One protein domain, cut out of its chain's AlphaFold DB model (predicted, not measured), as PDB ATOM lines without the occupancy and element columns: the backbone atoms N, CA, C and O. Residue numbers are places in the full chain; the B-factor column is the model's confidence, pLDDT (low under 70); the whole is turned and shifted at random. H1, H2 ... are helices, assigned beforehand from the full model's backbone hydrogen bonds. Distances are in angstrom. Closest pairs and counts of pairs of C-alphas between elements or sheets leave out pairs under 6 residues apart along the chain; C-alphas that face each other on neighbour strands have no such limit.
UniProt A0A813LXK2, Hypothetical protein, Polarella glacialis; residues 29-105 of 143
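This is residues 29 to 105 of the 143 residues of the protein "Hypothetical protein" of Polarella glacialis (UniProt A0A813LXK2). H3, H4 and H5 zigzag side by side as a slab, with H3 and H4 opening as a V from their link and H1 set in the open end of that V. H5 folds back along H4 as a helical hairpin at one end of the long axis, while the short H2 packs on H1 at the other end. The printed part has 77 residues with five named helices, in the order H1, H2, H3, H4, H5, and no named strand, and its class is all helix. It is compact, with a radius of gyration of the C-alphas of 12.1 A and spans of 38 by 28 by 16 A.

H1 holds residues 29 to 38 and measures 14.0 A from first to last C-alpha; C-alpha 29 is at (144.589, 129.426, 116.482). H2 holds residues 46 to 49, 5.8 A. H3 holds residues 55 to 68, 20.8 A, and begins with C-alpha 55 at (141.018, 124.653, 115.345). H4 holds residues 73 to 86, 19.8 A. H5 holds residues 92 to 104, 18.3 A, and ends with C-alpha 104 at (164.804, 118.089, 98.589).

H1 is the hub, touching three other helices. It touches H2, where the closest C-alphas, of Gln 34 and Ala 46, are 4.4 A apart. H1 touches H3, closest at the C-alphas of Val 30 and Pro 55, 5.8 A, at a shallow tilt of 33 degrees, only just short of steep, the same way. Residues 79 to 84 of H4 touch H1, closest at the C-alphas of Cys 35 and Cys 83, 5.8 A; H1 and H4 stand at a steep tilt of 45 degrees, opposite ways. H2 and H3 only just touch, and only at the corner, with 3 pairs of C-alphas within 8 A, the closest being Cys 49 and Pro 55 at 5.5 A. H3 and H4 are close but not clearly touching: their closest C-alphas, of Met 67 and Glu 73, are 7.4 A apart. H4 and H5 form a hairpin, opposite ways at a shallow tilt of 26 degrees, closest at the C-alphas of Ile 77 and Cys 98, 6.0 A. H5 is apart from H1, H2 and H3. In H1, H3, H4 and H5 every O i to N i+4 pair is within hydrogen-bond range; H2 is too short for such a pair.

The two C-alphas farthest apart, those of Gly 51 and Ser 103, are 38.0 A apart. The printed part has no cut. The link from H1 to H2 is short, the other three are tight. The mean pLDDT of the printed part is 95.8, and no printed residue is under 70.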
ATOM      1  N   SER A  29     144.799 130.753 117.085       94.56
ATOM      2  CA  SER A  29     144.589 129.426 116.482       94.56
ATOM      3  C   SER A  29     143.537 129.428 115.368       94.56
ATOM      4  O   SER A  29     143.709 128.749 114.355       94.56
ATOM      5  N   VAL A  30     142.470 130.222 115.509       96.56
ATOM      6  CA  VAL A  30     141.420 130.352 114.484       96.56
ATOM      7  C   VAL A  30     141.971 131.017 113.222       96.56
ATOM      8  O   VAL A  30     141.725 130.512 112.129       96.56
ATOM      9  N   GLY A  31     142.752 132.094 113.354       96.44
ATOM     10  CA  GLY A  31     143.371 132.783 112.217       96.44
ATOM     11  C   GLY A  31     144.347 131.887 111.451       96.44
ATOM     12  O   GLY A  31     144.278 131.800 110.223       96.44
ATOM     13  N   VAL A  32     145.188 131.140 112.174       96.12
ATOM     14  CA  VAL A  32     146.096 130.146 111.577       96.12
ATOM     15  C   VAL A  32     145.311 129.059 110.845       96.12
ATOM     16  O   VAL A  32     145.624 128.749 109.693       96.12
ATOM     17  N   CYS A  33     144.264 128.517 111.474       97.94
ATOM     18  CA  CYS A  33     143.404 127.513 110.859       97.94
ATOM     19  C   CYS A  33     142.773 128.033 109.566       97.94
ATOM     20  O   CYS A  33     142.895 127.388 108.525       97.94
ATOM     21  N   GLN A  34     142.151 129.213 109.604       98.12
ATOM     22  CA  GLN A  34     141.484 129.798 108.443       98.12
ATOM     23  C   GLN A  34     142.458 130.049 107.296       98.12
ATOM     24  O   GLN A  34     142.139 129.746 106.146       98.12
ATOM     25  N   CYS A  35     143.655 130.555 107.597       98.19
ATOM     26  CA  CYS A  35     144.660 130.782 106.572       98.19
ATOM     27  C   CYS A  35     145.102 129.466 105.914       98.19
ATOM     28  O   CYS A  35     145.066 129.344 104.688       98.19
ATOM     29  N   LEU A  36     145.464 128.459 106.720       97.81
ATOM     30  CA  LEU A  36     145.939 127.173 106.209       97.81
ATOM     31  C   LEU A  36     144.853 126.444 105.421       97.81
ATOM     32  O   LEU A  36     145.098 126.018 104.292       97.81
ATOM     33  N   LEU A  37     143.643 126.330 105.971       98.06
ATOM     34  CA  LEU A  37     142.544 125.659 105.281       98.06
ATOM     35  C   LEU A  37     142.036 126.457 104.081       98.06
ATOM     36  O   LEU A  37     141.472 125.854 103.179       98.06
ATOM     37  N   GLY A  38     142.300 127.761 103.983       97.94
ATOM     38  CA  GLY A  38     142.065 128.532 102.759       97.94
ATOM     39  C   GLY A  38     142.902 128.052 101.562       97.94
ATOM     40  O   GLY A  38     142.527 128.259 100.405       97.94
ATOM     41  N   CYS A  39     144.017 127.357 101.800       98.19
ATOM     42  CA  CYS A  39     144.825 126.774 100.740       98.19
ATOM     43  C   CYS A  39     144.223 125.462 100.222       98.19
ATOM     44  O   CYS A  39     144.000 124.512 100.969       98.19
ATOM     45  N   LYS A  40     144.084 125.345  98.895       97.88
ATOM     46  CA  LYS A  40     143.548 124.140  98.226       97.88
ATOM     47  C   LYS A  40     144.273 122.841  98.599       97.88
ATOM     48  O   LYS A  40     143.655 121.782  98.630       97.88
ATOM     49  N   VAL A  41     145.577 122.911  98.879       97.81
ATOM     50  CA  VAL A  41     146.381 121.743  99.279       97.81
ATOM     51  C   VAL A  41     145.899 121.126 100.600       97.81
ATOM     52  O   VAL A  41     145.979 119.910 100.753       97.81
ATOM     53  N   PHE A  42     145.322 121.941 101.488       97.75
ATOM     54  CA  PHE A  42     144.772 121.555 102.790       97.75
ATOM     55  C   PHE A  42     143.232 121.533 102.808       97.75
ATOM     56  O   PHE A  42     142.623 121.570 103.869       97.75
ATOM     57  N   GLY A  43     142.582 121.470 101.641       95.69
ATOM     58  CA  GLY A  43     141.123 121.340 101.525       95.69
ATOM     59  C   GLY A  43     140.416 122.571 100.962       95.69
ATOM     60  O   GLY A  43     139.388 122.415 100.314       95.69
ATOM     61  N   GLY A  44     140.992 123.770 101.098       97.44
ATOM     62  CA  GLY A  44     140.424 124.996 100.521       97.44
ATOM     63  C   GLY A  44     139.134 125.480 101.194       97.44
ATOM     64  O   GLY A  44     138.360 126.189 100.557       97.44
ATOM     65  N   ASP A  45     138.892 125.087 102.445       97.25
ATOM     66  CA  ASP A  45     137.675 125.381 103.195       97.25
ATOM     67  C   ASP A  45     137.974 125.928 104.601       97.25
ATOM     68  O   ASP A  45     137.984 125.210 105.603       97.25
ATOM     69  N   ALA A  46     138.190 127.241 104.676       97.31
ATOM     70  CA  ALA A  46     138.429 127.953 105.931       97.31
ATOM     71  C   ALA A  46     137.205 127.975 106.870       97.31
ATOM     72  O   ALA A  46     137.344 128.305 108.050       97.31
ATOM     73  N   THR A  47     136.006 127.636 106.379       97.38
ATOM     74  CA  THR A  47     134.784 127.684 107.198       97.38
ATOM     75  C   THR A  47     134.788 126.624 108.298       97.38
ATOM     76  O   THR A  47     134.212 126.856 109.358       97.38
ATOM     77  N   GLN A  48     135.550 125.537 108.120       96.44
ATOM     78  CA  GLN A  48     135.747 124.484 109.127       96.44
ATOM     79  C   GLN A  48     136.406 124.971 110.421       96.44
ATOM     80  O   GLN A  48     136.370 124.270 111.428       96.44
ATOM     81  N   CYS A  49     137.020 126.152 110.401       96.81
ATOM     82  CA  CYS A  49     137.668 126.746 111.562       96.81
ATOM     83  C   CYS A  49     136.709 127.581 112.422       96.81
ATOM     84  O   CYS A  49     137.019 127.880 113.574       96.81
ATOM     85  N   VAL A  50     135.558 127.998 111.880       94.56
ATOM     86  CA  VAL A  50     134.600 128.850 112.595       94.56
ATOM     87  C   VAL A  50     133.728 127.981 113.496       94.56
ATOM     88  O   VAL A  50     133.015 127.106 113.021       94.56
ATOM     89  N   GLY A  51     133.782 128.227 114.807       92.69
ATOM     90  CA  GLY A  51     133.017 127.450 115.790       92.69
ATOM     91  C   GLY A  51     133.587 126.057 116.078       92.69
ATOM     92  O   GLY A  51     132.955 125.290 116.801       92.69
ATOM     93  N   ALA A  52     134.770 125.730 115.547       95.75
ATOM     94  CA  ALA A  52     135.493 124.530 115.940       95.75
ATOM     95  C   ALA A  52     135.954 124.649 117.398       95.75
ATOM     96  O   ALA A  52     136.556 125.652 117.778       95.75
ATOM     97  N   GLU A  53     135.706 123.607 118.192       96.38
ATOM     98  CA  GLU A  53     136.181 123.525 119.578       96.38
ATOM     99  C   GLU A  53     137.718 123.524 119.642       96.38
ATOM    100  O   GLU A  53     138.307 124.194 120.486       96.38
ATOM    101  N   ASP A  54     138.362 122.839 118.689       96.56
ATOM    102  CA  ASP A  54     139.815 122.825 118.526       96.56
ATOM    103  C   ASP A  54     140.221 123.062 117.056       96.56
ATOM    104  O   ASP A  54     140.291 122.120 116.254       96.56
ATOM    105  N   PRO A  55     140.516 124.319 116.676       96.19
ATOM    106  CA  PRO A  55     141.018 124.653 115.345       96.19
ATOM    107  C   PRO A  55     142.329 123.936 114.983       96.19
ATOM    108  O   PRO A  55     142.575 123.678 113.805       96.19
ATOM    109  N   ASN A  56     143.165 123.568 115.962       95.31
ATOM    110  CA  ASN A  56     144.431 122.885 115.684       95.31
ATOM    111  C   ASN A  56     144.188 121.443 115.230       95.31
ATOM    112  O   ASN A  56     144.799 120.996 114.263       95.31
ATOM    113  N   ALA A  57     143.238 120.735 115.850       97.31
ATOM    114  CA  ALA A  57     142.852 119.393 115.416       97.31
ATOM    115  C   ALA A  57     142.303 119.372 113.976       97.31
ATOM    116  O   ALA A  57     142.532 118.412 113.230       97.31
ATOM    117  N   VAL A  58     141.596 120.434 113.566       97.69
ATOM    118  CA  VAL A  58     141.113 120.617 112.186       97.69
ATOM    119  C   VAL A  58     142.290 120.762 111.215       97.69
ATOM    120  O   VAL A  58     142.344 120.044 110.212       97.69
ATOM    121  N   VAL A  59     143.262 121.621 111.540       97.06
ATOM    122  CA  VAL A  59     144.500 121.792 110.760       97.06
ATOM    123  C   VAL A  59     145.286 120.487 110.669       97.06
ATOM    124  O   VAL A  59     145.658 120.073 109.573       97.06
ATOM    125  N   ASP A  60     145.497 119.799 111.788       96.88
ATOM    126  CA  ASP A  60     146.263 118.553 111.844       96.88
ATOM    127  C   ASP A  60     145.673 117.470 110.939       96.88
ATOM    128  O   ASP A  60     146.403 116.748 110.255       96.88
ATOM    129  N   ARG A  61     144.341 117.353 110.909       97.75
ATOM    130  CA  ARG A  61     143.651 116.444 109.991       97.75
ATOM    131  C   ARG A  61     143.927 116.828 108.535       97.75
ATOM    132  O   ARG A  61     144.371 115.972 107.772       97.75
ATOM    133  N   ALA A  62     143.733 118.095 108.179       97.56
ATOM    134  CA  ALA A  62     143.951 118.590 106.821       97.56
ATOM    135  C   ALA A  62     145.404 118.399 106.343       97.56
ATOM    136  O   ALA A  62     145.646 117.995 105.203       97.56
ATOM    137  N   VAL A  63     146.385 118.625 107.223       95.69
ATOM    138  CA  VAL A  63     147.809 118.404 106.930       95.69
ATOM    139  C   VAL A  63     148.098 116.920 106.715       95.69
ATOM    140  O   VAL A  63     148.729 116.568 105.717       95.69
ATOM    141  N   ARG A  64     147.608 116.030 107.592       96.50
ATOM    142  CA  ARG A  64     147.779 114.575 107.423       96.50
ATOM    143  C   ARG A  64     147.198 114.086 106.098       96.50
ATOM    144  O   ARG A  64     147.852 113.326 105.389       96.50
ATOM    145  N   GLU A  65     146.009 114.553 105.732       96.62
ATOM    146  CA  GLU A  65     145.380 114.216 104.452       96.62
ATOM    147  C   GLU A  65     146.187 114.727 103.250       96.62
ATOM    148  O   GLU A  65     146.306 114.036 102.234       96.62
ATOM    149  N   ALA A  66     146.784 115.917 103.357       96.12
ATOM    150  CA  ALA A  66     147.650 116.466 102.318       96.12
ATOM    151  C   ALA A  66     148.949 115.664 102.141       96.12
ATOM    152  O   ALA A  66     149.408 115.516 101.008       96.12
ATOM    153  N   MET A  67     149.513 115.114 103.224       92.00
ATOM    154  CA  MET A  67     150.750 114.317 103.195       92.00
ATOM    155  C   MET A  67     150.592 112.950 102.513       92.00
ATOM    156  O   MET A  67     151.575 112.390 102.034       92.00
ATOM    157  N   ILE A  68     149.371 112.411 102.430       95.69
ATOM    158  CA  ILE A  68     149.094 111.161 101.697       95.69
ATOM    159  C   ILE A  68     149.163 111.393 100.176       95.69
ATOM    160  O   ILE A  68     149.453 110.478  99.399       95.69
ATOM    161  N   LYS A  69     148.907 112.626  99.725       95.50
ATOM    162  CA  LYS A  69     148.926 112.997  98.308       95.50
ATOM    163  C   LYS A  69     150.368 113.250  97.862       95.50
ATOM    164  O   LYS A  69     151.121 113.966  98.509       95.50
ATOM    165  N   LYS A  70     150.753 112.694  96.713       94.00
ATOM    166  CA  LYS A  70     152.085 112.929  96.134       94.00
ATOM    167  C   LYS A  70     152.195 114.352  95.583       94.00
ATOM    168  O   LYS A  70     151.222 114.877  95.047       94.00
ATOM    169  N   ASN A  71     153.402 114.918  95.619       92.75
ATOM    170  CA  ASN A  71     153.737 116.228  95.040       92.75
ATOM    171  C   ASN A  71     153.010 117.425  95.681       92.75
ATOM    172  O   ASN A  71     152.916 118.489  95.069       92.75
ATOM    173  N   THR A  72     152.490 117.277  96.900       96.44
ATOM    174  CA  THR A  72     151.859 118.371  97.653       96.44
ATOM    175  C   THR A  72     152.836 119.113  98.552       96.44
ATOM    176  O   THR A  72     152.473 120.150  99.098       96.44
ATOM    177  N   GLU A  73     154.078 118.642  98.689       95.50
ATOM    178  CA  GLU A  73     155.033 119.165  99.669       95.50
ATOM    179  C   GLU A  73     155.355 120.636  99.383       95.50
ATOM    180  O   GLU A  73     155.322 121.470 100.286       95.50
ATOM    181  N   CYS A  74     155.567 120.974  98.106       96.88
ATOM    182  CA  CYS A  74     155.840 122.345  97.676       96.88
ATOM    183  C   CYS A  74     154.654 123.288  97.872       96.88
ATOM    184  O   CYS A  74     154.821 124.401  98.369       96.88
ATOM    185  N   SER A  75     153.447 122.853  97.508       96.81
ATOM    186  CA  SER A  75     152.241 123.660  97.710       96.81
ATOM    187  C   SER A  75     151.922 123.831  99.195       96.81
ATOM    188  O   SER A  75     151.540 124.921  99.615       96.81
ATOM    189  N   GLY A  76     152.120 122.777  99.991       96.94
ATOM    190  CA  GLY A  76     151.929 122.788 101.435       96.94
ATOM    191  C   GLY A  76     152.871 123.775 102.109       96.94
ATOM    192  O   GLY A  76     152.412 124.691 102.787       96.94
ATOM    193  N   ILE A  77     154.179 123.652 101.871       97.25
ATOM    194  CA  ILE A  77     155.160 124.519 102.530       97.25
ATOM    195  C   ILE A  77     155.058 125.978 102.076       97.25
ATOM    196  O   ILE A  77     155.220 126.883 102.889       97.25
ATOM    197  N   SER A  78     154.713 126.216 100.806       96.75
ATOM    198  CA  SER A  78     154.449 127.564 100.300       96.75
ATOM    199  C   SER A  78     153.254 128.207 101.009       96.75
ATOM    200  O   SER A  78     153.337 129.376 101.381       96.75
ATOM    201  N   CYS A  79     152.178 127.450 101.244       97.50
ATOM    202  CA  CYS A  79     151.033 127.929 102.017       97.50
ATOM    203  C   CYS A  79     151.415 128.226 103.474       97.50
ATOM    204  O   CYS A  79     151.076 129.290 103.982       97.50
ATOM    205  N   VAL A  80     152.164 127.330 104.128       96.31
ATOM    206  CA  VAL A  80     152.592 127.514 105.526       96.31
ATOM    207  C   VAL A  80     153.426 128.785 105.689       96.31
ATOM    208  O   VAL A  80     153.136 129.584 106.573       96.31
ATOM    209  N   VAL A  81     154.425 129.009 104.826       96.19
ATOM    210  CA  VAL A  81     155.267 130.216 104.896       96.19
ATOM    211  C   VAL A  81     154.450 131.477 104.638       96.19
ATOM    212  O   VAL A  81     154.607 132.456 105.364       96.19
ATOM    213  N   LYS A  82     153.547 131.446 103.650       96.00
ATOM    214  CA  LYS A  82     152.648 132.570 103.382       96.00
ATOM    215  C   LYS A  82     151.779 132.889 104.599       96.00
ATOM    216  O   LYS A  82     151.767 134.029 105.034       96.00
ATOM    217  N   CYS A  83     151.115 131.892 105.178       96.19
ATOM    218  CA  CYS A  83     150.264 132.100 106.347       96.19
ATOM    219  C   CYS A  83     151.041 132.603 107.558       96.19
ATOM    220  O   CYS A  83     150.595 133.524 108.231       96.19
ATOM    221  N   ALA A  84     152.219 132.043 107.822       94.88
ATOM    222  CA  ALA A  84     153.057 132.511 108.916       94.88
ATOM    223  C   ALA A  84     153.526 133.960 108.691       94.88
ATOM    224  O   ALA A  84     153.574 134.738 109.638       94.88
ATOM    225  N   SER A  85     153.817 134.347 107.444       94.12
ATOM    226  CA  SER A  85     154.135 135.734 107.086       94.12
ATOM    227  C   SER A  85     152.932 136.668 107.266       94.12
ATOM    228  O   SER A  85     153.075 137.721 107.878       94.12
ATOM    229  N   ASP A  86     151.758 136.286 106.757       94.56
ATOM    230  CA  ASP A  86     150.531 137.098 106.796       94.56
ATOM    231  C   ASP A  86     150.012 137.296 108.235       94.56
ATOM    232  O   ASP A  86     149.385 138.310 108.535       94.56
ATOM    233  N   LEU A  87     150.297 136.346 109.135       94.69
ATOM    234  CA  LEU A  87     149.896 136.375 110.547       94.69
ATOM    235  C   LEU A  87     151.036 136.786 111.498       94.69
ATOM    236  O   LEU A  87     150.916 136.605 112.709       94.69
ATOM    237  N   GLU A  88     152.138 137.316 110.959       92.06
ATOM    238  CA  GLU A  88     153.295 137.825 111.715       92.06
ATOM    239  C   GLU A  88     153.932 136.806 112.683       92.06
ATOM    240  O   GLU A  88     154.482 137.165 113.722       92.06
ATOM    241  N   CYS A  89     153.905 135.521 112.325       91.88
ATOM    242  CA  CYS A  89     154.506 134.435 113.100       91.88
ATOM    243  C   CYS A  89     155.440 133.534 112.284       91.88
ATOM    244  O   CYS A  89     155.617 132.352 112.580       91.88
ATOM    245  N   LEU A  90     156.071 134.094 111.246       92.44
ATOM    246  CA  LEU A  90     157.136 133.413 110.517       92.44
ATOM    247  C   LEU A  90     158.392 133.298 111.392       92.44
ATOM    248  O   LEU A  90     159.151 134.255 111.548       92.44
ATOM    249  N   ASP A  91     158.610 132.106 111.947       90.75
ATOM    250  CA  ASP A  91     159.751 131.800 112.809       90.75
ATOM    251  C   ASP A  91     160.859 130.996 112.100       90.75
ATOM    252  O   ASP A  91     160.725 130.511 110.970       90.75
ATOM    253  N   ALA A  92     161.996 130.849 112.785       91.38
ATOM    254  CA  ALA A  92     163.153 130.129 112.259       91.38
ATOM    255  C   ALA A  92     162.862 128.644 111.972       91.38
ATOM    256  O   ALA A  92     163.461 128.071 111.061       91.38
ATOM    257  N   ALA A  93     161.945 128.013 112.711       92.44
ATOM    258  CA  ALA A  93     161.582 126.618 112.505       92.44
ATOM    259  C   ALA A  93     160.740 126.438 111.234       92.44
ATOM    260  O   ALA A  93     160.989 125.503 110.468       92.44
ATOM    261  N   VAL A  94     159.788 127.341 110.965       93.50
ATOM    262  CA  VAL A  94     159.000 127.354 109.722       93.50
ATOM    263  C   VAL A  94     159.921 127.502 108.516       93.50
ATOM    264  O   VAL A  94     159.812 126.753 107.543       93.50
ATOM    265  N   VAL A  95     160.892 128.405 108.596       95.25
ATOM    266  CA  VAL A  95     161.844 128.615 107.503       95.25
ATOM    267  C   VAL A  95     162.811 127.460 107.338       95.25
ATOM    268  O   VAL A  95     163.050 127.052 106.204       95.25
ATOM    269  N   ALA A  96     163.338 126.886 108.420       95.12
ATOM    270  CA  ALA A  96     164.190 125.705 108.326       95.12
ATOM    271  C   ALA A  96     163.462 124.552 107.613       95.12
ATOM    272  O   ALA A  96     164.026 123.908 106.727       95.12
ATOM    273  N   ARG A  97     162.176 124.338 107.926       95.31
ATOM    274  CA  ARG A  97     161.329 123.362 107.219       95.31
ATOM    275  C   ARG A  97     161.129 123.737 105.750       95.31
ATOM    276  O   ARG A  97     161.205 122.858 104.895       95.31
ATOM    277  N   CYS A  98     160.922 125.018 105.449       97.06
ATOM    278  CA  CYS A  98     160.829 125.501 104.073       97.06
ATOM    279  C   CYS A  98     162.085 125.221 103.256       97.06
ATOM    280  O   CYS A  98     161.997 124.652 102.168       97.06
ATOM    281  N   LEU A  99     163.251 125.562 103.802       96.50
ATOM    282  CA  LEU A  99     164.535 125.328 103.155       96.50
ATOM    283  C   LEU A  99     164.773 123.836 102.918       96.50
ATOM    284  O   LEU A  99     165.239 123.473 101.844       96.50
ATOM    285  N   ASN A 100     164.378 122.976 103.862       96.38
ATOM    286  CA  ASN A 100     164.478 121.527 103.698       96.38
ATOM    287  C   ASN A 100     163.599 121.005 102.545       96.38
ATOM    288  O   ASN A 100     164.056 120.246 101.700       96.38
ATOM    289  N   VAL A 101     162.338 121.444 102.448       95.50
ATOM    290  CA  VAL A 101     161.471 121.038 101.321       95.50
ATOM    291  C   VAL A 101     162.008 121.570  99.989       95.50
ATOM    292  O   VAL A 101     161.957 120.867  98.979       95.50
ATOM    293  N   LYS A 102     162.531 122.802  99.983       95.94
ATOM    294  CA  LYS A 102     163.119 123.427  98.797       95.94
ATOM    295  C   LYS A 102     164.338 122.647  98.299       95.94
ATOM    296  O   LYS A 102     164.363 122.310  97.117       95.94
ATOM    297  N   SER A 103     165.278 122.306  99.182       95.56
ATOM    298  CA  SER A 103     166.489 121.554  98.826       95.56
ATOM    299  C   SER A 103     166.173 120.132  98.359       95.56
ATOM    300  O   SER A 103     166.704 119.682  97.349       95.56
ATOM    301  N   MET A 104     165.224 119.439  98.999       93.88
ATOM    302  CA  MET A 104     164.804 118.089  98.589       93.88
ATOM    303  C   MET A 104     164.210 118.017  97.171       93.88
ATOM    304  O   MET A 104     164.111 116.930  96.597       93.88
ATOM    305  N   LYS A 105     163.758 119.144  96.611       93.81
ATOM    306  CA  LYS A 105     163.138 119.221  95.279       93.81
ATOM    307  C   LYS A 105     164.002 119.975  94.267       93.81
ATOM    308  O   LYS A 105     163.539 120.148  93.139       93.81
TER     309      LYS A 105